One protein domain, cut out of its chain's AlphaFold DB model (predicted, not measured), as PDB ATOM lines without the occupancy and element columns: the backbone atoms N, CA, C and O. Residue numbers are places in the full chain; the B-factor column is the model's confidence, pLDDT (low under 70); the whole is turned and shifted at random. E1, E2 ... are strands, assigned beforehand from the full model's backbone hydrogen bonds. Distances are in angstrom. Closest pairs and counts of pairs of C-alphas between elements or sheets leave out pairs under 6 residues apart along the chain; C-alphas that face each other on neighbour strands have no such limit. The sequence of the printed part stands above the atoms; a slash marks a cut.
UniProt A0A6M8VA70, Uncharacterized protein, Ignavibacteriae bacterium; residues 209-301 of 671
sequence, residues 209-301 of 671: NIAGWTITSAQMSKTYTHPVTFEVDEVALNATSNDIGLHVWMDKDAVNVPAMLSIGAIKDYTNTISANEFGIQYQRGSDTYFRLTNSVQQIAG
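What this domain is: This is residues 209 to 301 of the 671 residues of an uncharacterized protein of Ignavibacteriae bacterium (UniProt A0A6M8VA70). A flat wall of eight strands stands in one row, made of two antiparallel sheets edge to edge: E4 E5 E6 E7 E8 and E1 E2 E3, with E3 beside E4. The far end of the E5-E6 hairpin folds back over one face of the wall. The printed part has 93 residues, no named helix and eight named strands, E1 to E8 along the chain: all strand, compact, radius of gyration of the C-alphas 13.6 A, spans 40 by 32 by 17 A.

How they stand to each other: The larger sheet, twisted, runs E4 (residues 246 to 249), E5 (259 to 267), E6 (273 to 284), E7 (287 to 293), E8 (297 to 299). It is a meander, each strand the antiparallel neighbour of the one before. N 248 and O 261 are 2.9 A apart, N 262 and O 281 2.9 A, N 280 and O 292 2.9 A, N 298 and O 291 2.8 A, within hydrogen-bond range. E5 bends by 145 degrees at residue 264 and E6 by 146 degrees at residue 276. E1 (213 to 215), E2 (219 to 225) and E3 (232 to 238) form the other meander, with N 214 and O 221 at 2.7 A and N 222 and O 235 at 2.8 A. The closest C-alphas of E3 and E4 are those of Val 235 and His 247, 5.8 A apart. E3 and E5 are apart.

Where its parts are: E6 spans 15.9 A, E7 16.0 A, E5 11.4 A, E2 18.8 A and E3 17.0 A. E1 begins at C-alpha 213 (-16.473, -22.537, 33.901); E8 ends at C-alpha 299 (-27.164, -43.341, 10.412).

The domain as a whole: The C-alphas farthest apart, of Asn 209 and Gly 301, are 41.4 A apart. The printed part has no cut and no long link. Mean pLDDT of the printed part is 77.0; 32 residues are under 70, among them 226 to 233 and 249 to 258.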
ATOM      1  N   ASN A 209     -13.530 -17.064  35.983       89.62
ATOM      2  CA  ASN A 209     -14.040 -18.371  36.387       89.62
ATOM      3  C   ASN A 209     -15.412 -18.202  37.058       89.62
ATOM      4  O   ASN A 209     -15.527 -17.460  38.033       89.62
ATOM      5  N   ILE A 210     -16.449 -18.867  36.545       89.69
ATOM      6  CA  ILE A 210     -17.805 -18.850  37.113       89.69
ATOM      7  C   ILE A 210     -18.256 -20.291  37.350       89.69
ATOM      8  O   ILE A 210     -18.500 -21.036  36.406       89.69
ATOM      9  N   ALA A 211     -18.375 -20.701  38.616       88.56
ATOM     10  CA  ALA A 211     -18.779 -22.063  38.998       88.56
ATOM     11  C   ALA A 211     -17.951 -23.179  38.307       88.56
ATOM     12  O   ALA A 211     -18.477 -24.233  37.926       88.56
ATOM     13  N   GLY A 212     -16.647 -22.940  38.122       86.88
ATOM     14  CA  GLY A 212     -15.729 -23.853  37.440       86.88
ATOM     15  C   GLY A 212     -15.739 -23.757  35.911       86.88
ATOM     16  O   GLY A 212     -14.975 -24.476  35.276       86.88
ATOM     17  N   TRP A 213     -16.565 -22.890  35.317       90.25
ATOM     18  CA  TRP A 213     -16.473 -22.537  33.901       90.25
ATOM     19  C   TRP A 213     -15.436 -21.442  33.707       90.25
ATOM     20  O   TRP A 213     -15.553 -20.363  34.288       90.25
ATOM     21  N   THR A 214     -14.447 -21.705  32.869       90.44
ATOM     22  CA  THR A 214     -13.440 -20.742  32.447       90.44
ATOM     23  C   THR A 214     -13.980 -19.926  31.280       90.44
ATOM     24  O   THR A 214     -14.422 -20.473  30.272       90.44
ATOM     25  N   ILE A 215     -13.931 -18.605  31.413       90.81
ATOM     26  CA  ILE A 215     -14.222 -17.635  30.361       90.81
ATOM     27  C   ILE A 215     -12.883 -17.118  29.850       90.81
ATOM     28  O   ILE A 215     -12.016 -16.730  30.633       90.81
ATOM     29  N   THR A 216     -12.728 -17.094  28.537       89.00
ATOM     30  CA  THR A 216     -11.625 -16.447  27.825       89.00
ATOM     31  C   THR A 216     -12.212 -15.568  26.723       89.00
ATOM     32  O   THR A 216     -13.410 -15.627  26.450       89.00
ATOM     33  N   SER A 217     -11.377 -14.794  26.031       85.88
ATOM     34  CA  SER A 217     -11.812 -14.055  24.839       85.88
ATOM     35  C   SER A 217     -12.288 -14.972  23.706       85.88
ATOM     36  O   SER A 217     -12.955 -14.504  22.788       85.88
ATOM     37  N   ALA A 218     -11.932 -16.257  23.769       82.19
ATOM     38  CA  ALA A 218     -12.127 -17.239  22.717       82.19
ATOM     39  C   ALA A 218     -13.275 -18.217  22.982       82.19
ATOM     40  O   ALA A 218     -13.962 -18.642  22.058       82.19
ATOM     41  N   GLN A 219     -13.445 -18.613  24.241       84.94
ATOM     42  CA  GLN A 219     -14.351 -19.686  24.619       84.94
ATOM     43  C   GLN A 219     -14.843 -19.567  26.060       84.94
ATOM     44  O   GLN A 219     -14.159 -19.004  26.922       84.94
ATOM     45  N   MET A 220     -16.002 -20.176  26.309       88.69
ATOM     46  CA  MET A 220     -16.474 -20.555  27.638       88.69
ATOM     47  C   MET A 220     -16.403 -22.070  27.758       88.69
ATOM     48  O   MET A 220     -17.102 -22.768  27.023       88.69
ATOM     49  N   SER A 221     -15.594 -22.591  28.673       86.88
ATOM     50  CA  SER A 221     -15.429 -24.034  28.799       86.88
ATOM     51  C   SER A 221     -15.306 -24.517  30.229       86.88
ATOM     52  O   SER A 221     -14.913 -23.785  31.137       86.88
ATOM     53  N   LYS A 222     -15.692 -25.770  30.442       87.06
ATOM     54  CA  LYS A 222     -15.487 -26.483  31.688       87.06
ATOM     55  C   LYS A 222     -14.740 -27.760  31.392       87.06
ATOM     56  O   LYS A 222     -15.212 -28.627  30.656       87.06
ATOM     57  N   THR A 223     -13.589 -27.859  32.022       81.69
ATOM     58  CA  THR A 223     -12.769 -29.049  31.996       81.69
ATOM     59  C   THR A 223     -13.222 -29.997  33.099       81.69
ATOM     60  O   THR A 223     -13.539 -29.557  34.209       81.69
ATOM     61  N   TYR A 224     -13.257 -31.291  32.818       75.94
ATOM     62  CA  TYR A 224     -13.453 -32.314  33.833       75.94
ATOM     63  C   TYR A 224     -12.403 -33.410  33.668       75.94
ATOM     64  O   TYR A 224     -11.958 -33.705  32.565       75.94
ATOM     65  N   THR A 225     -11.976 -33.995  34.782       71.88
ATOM     66  CA  THR A 225     -11.063 -35.136  34.761       71.88
ATOM     67  C   THR A 225     -11.888 -36.409  34.721       71.88
ATOM     68  O   THR A 225     -12.754 -36.615  35.577       71.88
ATOM     69  N   HIS A 226     -11.629 -37.257  33.737       63.44
ATOM     70  CA  HIS A 226     -12.307 -38.530  33.602       63.44
ATOM     71  C   HIS A 226     -11.976 -39.429  34.812       63.44
ATOM     72  O   HIS A 226     -10.799 -39.630  35.123       63.44
ATOM     73  N   PRO A 227     -12.974 -40.004  35.510       58.59
ATOM     74  CA  PRO A 227     -12.761 -40.687  36.793       58.59
ATOM     75  C   PRO A 227     -11.950 -41.989  36.694       58.59
ATOM     76  O   PRO A 227     -11.494 -42.494  37.716       58.59
ATOM     77  N   VAL A 228     -11.787 -42.542  35.486       56.03
ATOM     78  CA  VAL A 228     -11.071 -43.811  35.237       56.03
ATOM     79  C   VAL A 228      -9.713 -43.605  34.558       56.03
ATOM     80  O   VAL A 228      -8.705 -44.095  35.054       56.03
ATOM     81  N   THR A 229      -9.668 -42.894  33.428       58.56
ATOM     82  CA  THR A 229      -8.444 -42.651  32.648       58.56
ATOM     83  C   THR A 229      -7.613 -41.479  33.169       58.56
ATOM     84  O   THR A 229      -6.454 -41.356  32.787       58.56
ATOM     85  N   PHE A 230      -8.178 -40.630  34.039       67.62
ATOM     86  CA  PHE A 230      -7.585 -39.357  34.473       67.62
ATOM     87  C   PHE A 230      -7.287 -38.380  33.325       67.62
ATOM     88  O   PHE A 230      -6.588 -37.385  33.522       67.62
ATOM     89  N   GLU A 231      -7.835 -38.634  32.136       65.94
ATOM     90  CA  GLU A 231      -7.755 -37.717  31.007       65.94
ATOM     91  C   GLU A 231      -8.598 -36.470  31.265       65.94
ATOM     92  O   GLU A 231      -9.526 -36.457  32.077       65.94
ATOM     93  N   VAL A 232      -8.210 -35.386  30.611       64.44
ATOM     94  CA  VAL A 232      -8.765 -34.057  30.816       64.44
ATOM     95  C   VAL A 232      -9.688 -33.759  29.641       64.44
ATOM     96  O   VAL A 232      -9.220 -33.426  28.555       64.44
ATOM     97  N   ASP A 233     -10.989 -33.884  29.873       67.81
ATOM     98  CA  ASP A 233     -12.032 -33.659  28.875       67.81
ATOM     99  C   ASP A 233     -12.623 -32.250  29.010       67.81
ATOM    100  O   ASP A 233     -12.541 -31.613  30.064       67.81
ATOM    101  N   GLU A 234     -13.260 -31.754  27.950       73.56
ATOM    102  CA  GLU A 234     -13.775 -30.385  27.893       73.56
ATOM    103  C   GLU A 234     -15.195 -30.323  27.318       73.56
ATOM    104  O   GLU A 234     -15.484 -30.866  26.250       73.56
ATOM    105  N   VAL A 235     -16.072 -29.591  28.009       78.88
ATOM    106  CA  VAL A 235     -17.325 -29.068  27.451       78.88
ATOM    107  C   VAL A 235     -17.113 -27.586  27.177       78.88
ATOM    108  O   VAL A 235     -16.895 -26.819  28.114       78.88
ATOM    109  N   ALA A 236     -17.175 -27.171  25.913       76.19
ATOM    110  CA  ALA A 236     -16.879 -25.799  25.503       76.19
ATOM    111  C   ALA A 236     -17.937 -25.220  24.561       76.19
ATOM    112  O   ALA A 236     -18.539 -25.939  23.766       76.19
ATOM    113  N   LEU A 237     -18.098 -23.902  24.641       78.44
ATOM    114  CA  LEU A 237     -18.634 -23.038  23.595       78.44
ATOM    115  C   LEU A 237     -17.457 -22.217  23.070       78.44
ATOM    116  O   LEU A 237     -16.910 -21.396  23.809       78.44
ATOM    117  N   ASN A 238     -17.040 -22.463  21.833       73.56
ATOM    118  CA  ASN A 238     -15.842 -21.868  21.244       73.56
ATOM    119  C   ASN A 238     -16.216 -20.936  20.077       73.56
ATOM    120  O   ASN A 238     -17.161 -21.212  19.344       73.56
ATOM    121  N   ALA A 239     -15.509 -19.814  19.947       61.34
ATOM    122  CA  ALA A 239     -15.688 -18.822  18.891       61.34
ATOM    123  C   ALA A 239     -14.396 -18.510  18.100       61.34
ATOM    124  O   ALA A 239     -14.442 -17.663  17.208       61.34
ATOM    125  N   THR A 240     -13.242 -19.124  18.407       56.16
ATOM    126  CA  THR A 240     -11.961 -18.825  17.726       56.16
ATOM    127  C   THR A 240     -11.613 -19.716  16.550       56.16
ATOM    128  O   THR A 240     -10.811 -19.300  15.712       56.16
ATOM    129  N   SER A 241     -12.201 -20.902  16.433       53.78
ATOM    130  CA  SER A 241     -12.363 -21.526  15.120       53.78
ATOM    131  C   SER A 241     -13.727 -21.107  14.563       53.78
ATOM    132  O   SER A 241     -14.533 -20.537  15.295       53.78
ATOM    133  N   ASN A 242     -13.996 -21.285  13.270       53.59
ATOM    134  CA  ASN A 242     -15.235 -20.836  12.604       53.59
ATOM    135  C   ASN A 242     -16.504 -21.602  13.070       53.59
ATOM    136  O   ASN A 242     -17.427 -21.845  12.294       53.59
ATOM    137  N   ASP A 243     -16.555 -21.992  14.339       52.97
ATOM    138  CA  ASP A 243     -17.127 -23.227  14.830       52.97
ATOM    139  C   ASP A 243     -17.857 -22.959  16.149       52.97
ATOM    140  O   ASP A 243     -17.353 -23.239  17.236       52.97
ATOM    141  N   ILE A 244     -19.086 -22.447  16.072       60.28
ATOM    142  CA  ILE A 244     -19.999 -22.546  17.215       60.28
ATOM    143  C   ILE A 244     -20.356 -24.026  17.337       60.28
ATOM    144  O   ILE A 244     -21.241 -24.506  16.625       60.28
ATOM    145  N   GLY A 245     -19.633 -24.752  18.191       62.62
ATOM    146  CA  GLY A 245     -19.871 -26.167  18.425       62.62
ATOM    147  C   GLY A 245     -20.096 -26.521  19.887       62.62
ATOM    148  O   GLY A 245     -19.412 -26.004  20.768       62.62
ATOM    149  N   LEU A 246     -21.066 -27.403  20.144       72.69
ATOM    150  CA  LEU A 246     -21.226 -28.074  21.433       72.69
ATOM    151  C   LEU A 246     -20.623 -29.466  21.305       72.69
ATOM    152  O   LEU A 246     -21.076 -30.269  20.487       72.69
ATOM    153  N   HIS A 247     -19.637 -29.744  22.148       69.38
ATOM    154  CA  HIS A 247     -18.989 -31.044  22.226       69.38
ATOM    155  C   HIS A 247     -19.251 -31.627  23.610       69.38
ATOM    156  O   HIS A 247     -18.835 -31.056  24.618       69.38
ATOM    157  N   VAL A 248     -19.986 -32.738  23.653       70.62
ATOM    158  CA  VAL A 248     -20.238 -33.488  24.884       70.62
ATOM    159  C   VAL A 248     -19.509 -34.810  24.780       70.62
ATOM    160  O   VAL A 248     -19.852 -35.658  23.955       70.62
ATOM    161  N   TRP A 249     -18.507 -34.977  25.631       69.50
ATOM    162  CA  TRP A 249     -17.872 -36.260  25.868       69.50
ATOM    163  C   TRP A 249     -18.788 -37.094  26.768       69.50
ATOM    164  O   TRP A 249     -19.282 -36.633  27.797       69.50
ATOM    165  N   MET A 250     -19.109 -38.298  26.310       64.56
ATOM    166  CA  MET A 250     -20.099 -39.186  26.908       64.56
ATOM    167  C   MET A 250     -19.447 -40.539  27.181       64.56
ATOM    168  O   MET A 250     -19.761 -41.510  26.503       64.56
ATOM    169  N   ASP A 251     -18.539 -40.632  28.150       63.78
ATOM    170  CA  ASP A 251     -18.111 -41.947  28.633       63.78
ATOM    171  C   ASP A 251     -18.605 -42.171  30.058       63.78
ATOM    172  O   ASP A 251     -18.268 -41.444  30.992       63.78
ATOM    173  N   LYS A 252     -19.490 -43.158  30.198       54.09
ATOM    174  CA  LYS A 252     -19.942 -43.639  31.500       54.09
ATOM    175  C   LYS A 252     -19.385 -45.029  31.809       54.09
ATOM    176  O   LYS A 252     -19.276 -45.331  32.986       54.09
ATOM    177  N   ASP A 253     -19.005 -45.855  30.824       55.03
ATOM    178  CA  ASP A 253     -18.893 -47.304  31.072       55.03
ATOM    179  C   ASP A 253     -17.929 -48.110  30.158       55.03
ATOM    180  O   ASP A 253     -18.065 -49.335  30.101       55.03
ATOM    181  N   ALA A 254     -16.937 -47.541  29.448       49.75
ATOM    182  CA  ALA A 254     -15.967 -48.407  28.748       49.75
ATOM    183  C   ALA A 254     -14.549 -47.851  28.581       49.75
ATOM    184  O   ALA A 254     -14.268 -47.037  27.711       49.75
ATOM    185  N   VAL A 255     -13.637 -48.467  29.333       56.16
ATOM    186  CA  VAL A 255     -12.174 -48.428  29.211       56.16
ATOM    187  C   VAL A 255     -11.710 -48.198  27.751       56.16
ATOM    188  O   VAL A 255     -11.709 -49.125  26.942       56.16
ATOM    189  N   ASN A 256     -11.284 -46.967  27.444       60.56
ATOM    190  CA  ASN A 256     -10.502 -46.545  26.267       60.56
ATOM    191  C   ASN A 256     -11.216 -46.322  24.917       60.56
ATOM    192  O   ASN A 256     -10.533 -46.298  23.891       60.56
ATOM    193  N   VAL A 257     -12.541 -46.134  24.859       67.88
ATOM    194  CA  VAL A 257     -13.197 -45.769  23.585       67.88
ATOM    195  C   VAL A 257     -14.030 -44.495  23.750       67.88
ATOM    196  O   VAL A 257     -15.225 -44.597  24.043       67.88
ATOM    197  N   PRO A 258     -13.437 -43.301  23.542       68.25
ATOM    198  CA  PRO A 258     -14.112 -42.041  23.809       68.25
ATOM    199  C   PRO A 258     -15.357 -41.899  22.938       68.25
ATOM    200  O   PRO A 258     -15.308 -42.128  21.724       68.25
ATOM    201  N   ALA A 259     -16.477 -41.538  23.562       76.38
ATOM    202  CA  ALA A 259     -17.708 -41.214  22.862       76.38
ATOM    203  C   ALA A 259     -17.922 -39.703  22.861       76.38
ATOM    204  O   ALA A 259     -17.813 -39.054  23.900       76.38
ATOM    205  N   MET A 260     -18.252 -39.145  21.702       78.25
ATOM    206  CA  MET A 260     -18.478 -37.717  21.537       78.25
ATOM    207  C   MET A 260     -19.737 -37.438  20.734       78.25
ATOM    208  O   MET A 260     -19.965 -38.019  19.671       78.25
ATOM    209  N   LEU A 261     -20.533 -36.505  21.247       85.19
ATOM    210  CA  LEU A 261     -21.578 -35.815  20.511       85.19
ATOM    211  C   LEU A 261     -21.050 -34.433  20.119       85.19
ATOM    212  O   LEU A 261     -20.783 -33.612  20.995       85.19
ATOM    213  N   SER A 262     -20.919 -34.183  18.819       84.12
ATOM    214  CA  SER A 262     -20.514 -32.891  18.255       84.12
ATOM    215  C   SER A 262     -21.686 -32.277  17.491       84.12
ATOM    216  O   SER A 262     -22.298 -32.947  16.659       84.12
ATOM    217  N   ILE A 263     -21.995 -31.011  17.759       85.75
ATOM    218  CA  ILE A 263     -22.968 -30.185  17.025       85.75
ATOM    219  C   ILE A 263     -22.227 -28.948  16.535       85.75
ATOM    220  O   ILE A 263     -21.442 -28.414  17.302       85.75
ATOM    221  N   GLY A 264     -22.496 -28.463  15.323       85.38
ATOM    222  CA  GLY A 264     -21.774 -27.333  14.738       85.38
ATOM    223  C   GLY A 264     -20.597 -27.836  13.920       85.38
ATOM    224  O   GLY A 264     -20.788 -28.715  13.083       85.38
ATOM    225  N   ALA A 265     -19.394 -27.315  14.143       80.19
ATOM    226  CA  ALA A 265     -18.218 -27.886  13.497       80.19
ATOM    227  C   ALA A 265     -17.904 -29.270  14.054       80.19
ATOM    228  O   ALA A 265     -17.939 -29.506  15.264       80.19
ATOM    229  N   ILE A 266     -17.608 -30.204  13.162       82.94
ATOM    230  CA  ILE A 266     -17.425 -31.594  13.546       82.94
ATOM    231  C   ILE A 266     -15.984 -31.836  13.967       82.94
ATOM    232  O   ILE A 266     -15.039 -31.646  13.195       82.94
ATOM    233  N   LYS A 267     -15.841 -32.321  15.199       74.44
ATOM    234  CA  LYS A 267     -14.622 -32.960  15.684       74.44
ATOM    235  C   LYS A 267     -14.708 -34.464  15.476       74.44
ATOM    236  O   LYS A 267     -15.770 -35.055  15.684       74.44
ATOM    237  N   ASP A 268     -13.597 -35.061  15.068       70.81
ATOM    238  CA  ASP A 268     -13.420 -36.510  15.105       70.81
ATOM    239  C   ASP A 268     -13.018 -36.990  16.510       70.81
ATOM    240  O   ASP A 268     -12.703 -36.186  17.391       70.81
ATOM    241  N   TYR A 269     -12.991 -38.311  16.716       68.12
ATOM    242  CA  TYR A 269     -12.602 -38.916  17.998       68.12
ATOM    243  C   TYR A 269     -11.178 -38.565  18.469       68.12
ATOM    244  O   TYR A 269     -10.861 -38.787  19.634       68.12
ATOM    245  N   THR A 270     -10.327 -38.008  17.596       67.75
ATOM    246  CA  THR A 270      -8.985 -37.508  17.943       67.75
ATOM    247  C   THR A 270      -9.001 -36.048  18.402       67.75
ATOM    248  O   THR A 270      -7.944 -35.453  18.597       67.75
ATOM    249  N   ASN A 271     -10.195 -35.469  18.595       67.62
ATOM    250  CA  ASN A 271     -10.414 -34.060  18.924       67.62
ATOM    251  C   ASN A 271      -9.894 -33.107  17.824       67.62
ATOM    252  O   ASN A 271      -9.683 -31.920  18.080       67.62
ATOM    253  N   THR A 272      -9.723 -33.605  16.595       70.00
ATOM    254  CA  THR A 272      -9.318 -32.802  15.439       70.00
ATOM    255  C   THR A 272     -10.565 -32.252  14.755       70.00
ATOM    256  O   THR A 272     -11.495 -32.991  14.426       70.00
ATOM    257  N   ILE A 273     -10.602 -30.937  14.540       65.38
ATOM    258  CA  ILE A 273     -11.682 -30.289  13.794       65.38
ATOM    259  C   ILE A 273     -11.507 -30.628  12.316       65.38
ATOM    260  O   ILE A 273     -10.488 -30.299  11.703       65.38
ATOM    261  N   SER A 274     -12.513 -31.268  11.730       67.00
ATOM    262  CA  SER A 274     -12.568 -31.453  10.282       67.00
ATOM    263  C   SER A 274     -12.846 -30.102   9.616       67.00
ATOM    264  O   SER A 274     -13.922 -29.523   9.760       67.00
ATOM    265  N   ALA A 275     -11.841 -29.555   8.926       65.50
ATOM    266  CA  ALA A 275     -11.966 -28.264   8.261       65.50
ATOM    267  C   ALA A 275     -13.158 -28.278   7.284       65.50
ATOM    268  O   ALA A 275     -13.197 -29.093   6.363       65.50
ATOM    269  N   ASN A 276     -14.094 -27.340   7.465       74.56
ATOM    270  CA  ASN A 276     -15.298 -27.137   6.644       74.56
ATOM    271  C   ASN A 276     -16.420 -28.176   6.792       74.56
ATOM    272  O   ASN A 276     -17.309 -28.213   5.935       74.56
ATOM    273  N   GLU A 277     -16.422 -28.995   7.844       84.94
ATOM    274  CA  GLU A 277     -17.522 -29.924   8.085       84.94
ATOM    275  C   GLU A 277     -18.410 -29.481   9.248       84.94
ATOM    276  O   GLU A 277     -17.978 -29.412  10.398       84.94
ATOM    277  N   PHE A 278     -19.677 -29.213   8.931       87.75
ATOM    278  CA  PHE A 278     -20.662 -28.699   9.879       87.75
ATOM    279  C   PHE A 278     -21.880 -29.611   9.931       87.75
ATOM    280  O   PHE A 278     -22.372 -30.039   8.885       87.75
ATOM    281  N   GLY A 279     -22.397 -29.889  11.126       90.44
ATOM    282  CA  GLY A 279     -23.569 -30.733  11.301       90.44
ATOM    283  C   GLY A 279     -23.752 -31.265  12.714       90.44
ATOM    284  O   GLY A 279     -23.470 -30.577  13.692       90.44
ATOM    285  N   ILE A 280     -24.233 -32.506  12.812       91.31
ATOM    286  CA  ILE A 280     -24.338 -33.247  14.072       91.31
ATOM    287  C   ILE A 280     -23.743 -34.643  13.889       91.31
ATOM    288  O   ILE A 280     -24.060 -35.339  12.921       91.31
ATOM    289  N   GLN A 281     -22.911 -35.074  14.830       90.69
ATOM    290  CA  GLN A 281     -22.288 -36.392  14.836       90.69
ATOM    291  C   GLN A 281     -22.313 -37.005  16.233       90.69
ATOM    292  O   GLN A 281     -21.993 -36.326  17.204       90.69
ATOM    293  N   TYR A 282     -22.586 -38.307  16.301       90.12
ATOM    294  CA  TYR A 282     -22.221 -39.142  17.442       90.12
ATOM    295  C   TYR A 282     -21.251 -40.234  16.993       90.12
ATOM    296  O   TYR A 282     -21.549 -41.030  16.094       90.12
ATOM    297  N   GLN A 283     -20.087 -40.259  17.634       85.75
ATOM    298  CA  GLN A 283     -19.005 -41.194  17.356       85.75
ATOM    299  C   GLN A 283     -18.513 -41.814  18.664       85.75
ATOM    300  O   GLN A 283     -18.473 -41.135  19.686       85.75
ATOM    301  N   ARG A 284     -18.133 -43.093  18.628       84.56
ATOM    302  CA  ARG A 284     -17.480 -43.804  19.730       84.56
ATOM    303  C   ARG A 284     -16.218 -44.473  19.193       84.56
ATOM    304  O   ARG A 284     -16.308 -45.440  18.441       84.56
ATOM    305  N   GLY A 285     -15.046 -43.941  19.534       81.69
ATOM    306  CA  GLY A 285     -13.783 -44.345  18.907       81.69
ATOM    307  C   GLY A 285     -13.839 -44.159  17.389       81.69
ATOM    308  O   GLY A 285     -14.254 -43.112  16.907       81.69
ATOM    309  N   SER A 286     -13.488 -45.182  16.611       82.31
ATOM    310  CA  SER A 286     -13.621 -45.152  15.146       82.31
ATOM    311  C   SER A 286     -15.060 -45.319  14.641       82.31
ATOM    312  O   SER A 286     -15.336 -45.002  13.485       82.31
ATOM    313  N   ASP A 287     -15.985 -45.793  15.478       86.69
ATOM    314  CA  ASP A 287     -17.338 -46.137  15.046       86.69
ATOM    315  C   ASP A 287     -18.236 -44.903  14.990       86.69
ATOM    316  O   ASP A 287     -18.501 -44.244  15.999       86.69
ATOM    317  N   THR A 288     -18.762 -44.605  13.802       88.75
ATOM    318  CA  THR A 288     -19.752 -43.539  13.621       88.75
ATOM    319  C   THR A 288     -21.162 -44.111  13.682       88.75
ATOM    320  O   THR A 288     -21.575 -44.874  12.808       88.75
ATOM    321  N   TYR A 289     -21.927 -43.705  14.692       91.56
ATOM    322  CA  TYR A 289     -23.325 -44.113  14.841       91.56
ATOM    323  C   TYR A 289     -24.246 -43.247  13.994       91.56
ATOM    324  O   TYR A 289     -25.142 -43.764  13.331       91.56
ATOM    325  N   PHE A 290     -24.016 -41.936  13.974       93.88
ATOM    326  CA  PHE A 290     -24.609 -41.056  12.978       93.88
ATOM    327  C   PHE A 290     -23.684 -39.877  12.697       93.88
ATOM    328  O   PHE A 290     -22.943 -39.429  13.572       93.88
ATOM    329  N   ARG A 291     -23.749 -39.365  11.471       93.12
ATOM    330  CA  ARG A 291     -23.052 -38.156  11.029       93.12
ATOM    331  C   ARG A 291     -23.908 -37.502   9.962       93.12
ATOM    332  O   ARG A 291     -24.105 -38.080   8.899       93.12
ATOM    333  N   LEU A 292     -24.476 -36.355  10.308       93.81
ATOM    334  CA  LEU A 292     -25.386 -35.569   9.487       93.81
ATOM    335  C   LEU A 292     -24.750 -34.205   9.276       93.81
ATOM    336  O   LEU A 292     -24.950 -33.291  10.073       93.81
ATOM    337  N   THR A 293     -23.931 -34.106   8.242       91.31
ATOM    338  CA  THR A 293     -23.097 -32.943   7.950       91.31
ATOM    339  C   THR A 293     -23.387 -32.411   6.558       91.31
ATOM    340  O   THR A 293     -24.202 -32.962   5.821       91.31
ATOM    341  N   ASN A 294     -22.739 -31.317   6.181       89.88
ATOM    342  CA  ASN A 294     -22.781 -30.779   4.823       89.88
ATOM    343  C   ASN A 294     -22.130 -31.702   3.770       89.88
ATOM    344  O   ASN A 294     -22.408 -31.537   2.585       89.88
ATOM    345  N   SER A 295     -21.297 -32.668   4.172       88.06
ATOM    346  CA  SER A 295     -20.574 -33.573   3.265       88.06
ATOM    347  C   SER A 295     -20.967 -35.047   3.409       88.06
ATOM    348  O   SER A 295     -20.848 -35.803   2.445       88.06
ATOM    349  N   VAL A 296     -21.460 -35.466   4.575       89.75
ATOM    350  CA  VAL A 296     -21.782 -36.862   4.886       89.75
ATOM    351  C   VAL A 296     -23.144 -36.940   5.563       89.75
ATOM    352  O   VAL A 296     -23.396 -36.245   6.542       89.75
ATOM    353  N   GLN A 297     -24.024 -37.823   5.089       94.19
ATOM    354  CA  GLN A 297     -25.263 -38.153   5.791       94.19
ATOM    355  C   GLN A 297     -25.361 -39.665   5.980       94.19
ATOM    356  O   GLN A 297     -25.549 -40.424   5.026       94.19
ATOM    357  N   GLN A 298     -25.202 -40.101   7.229       94.75
ATOM    358  CA  GLN A 298     -25.264 -41.507   7.604       94.75
ATOM    359  C   GLN A 298     -25.872 -41.733   8.991       94.75
ATOM    360  O   GLN A 298     -25.643 -40.952   9.916       94.75
ATOM    361  N   ILE A 299     -26.608 -42.839   9.143       95.50
ATOM    362  CA  ILE A 299     -27.164 -43.341  10.412       95.50
ATOM    363  C   ILE A 299     -26.994 -44.866  10.444       95.50
ATOM    364  O   ILE A 299     -27.452 -45.560   9.541       95.50
ATOM    365  N   ALA A 300     -26.333 -45.405  11.469       92.06
ATOM    366  CA  ALA A 300     -26.064 -46.836  11.658       92.06
ATOM    367  C   ALA A 300     -25.468 -47.524  10.405       92.06
ATOM    368  O   ALA A 300     -25.820 -48.650  10.035       92.06
ATOM    369  N   GLY A 301     -24.582 -46.810   9.701       90.56
ATOM    370  CA  GLY A 301     -23.954 -47.262   8.459       90.56
ATOM    371  C   GLY A 301     -24.893 -47.359   7.248       90.56
ATOM    372  O   GLY A 301     -24.515 -47.990   6.259       90.56
TER     373      GLY A 301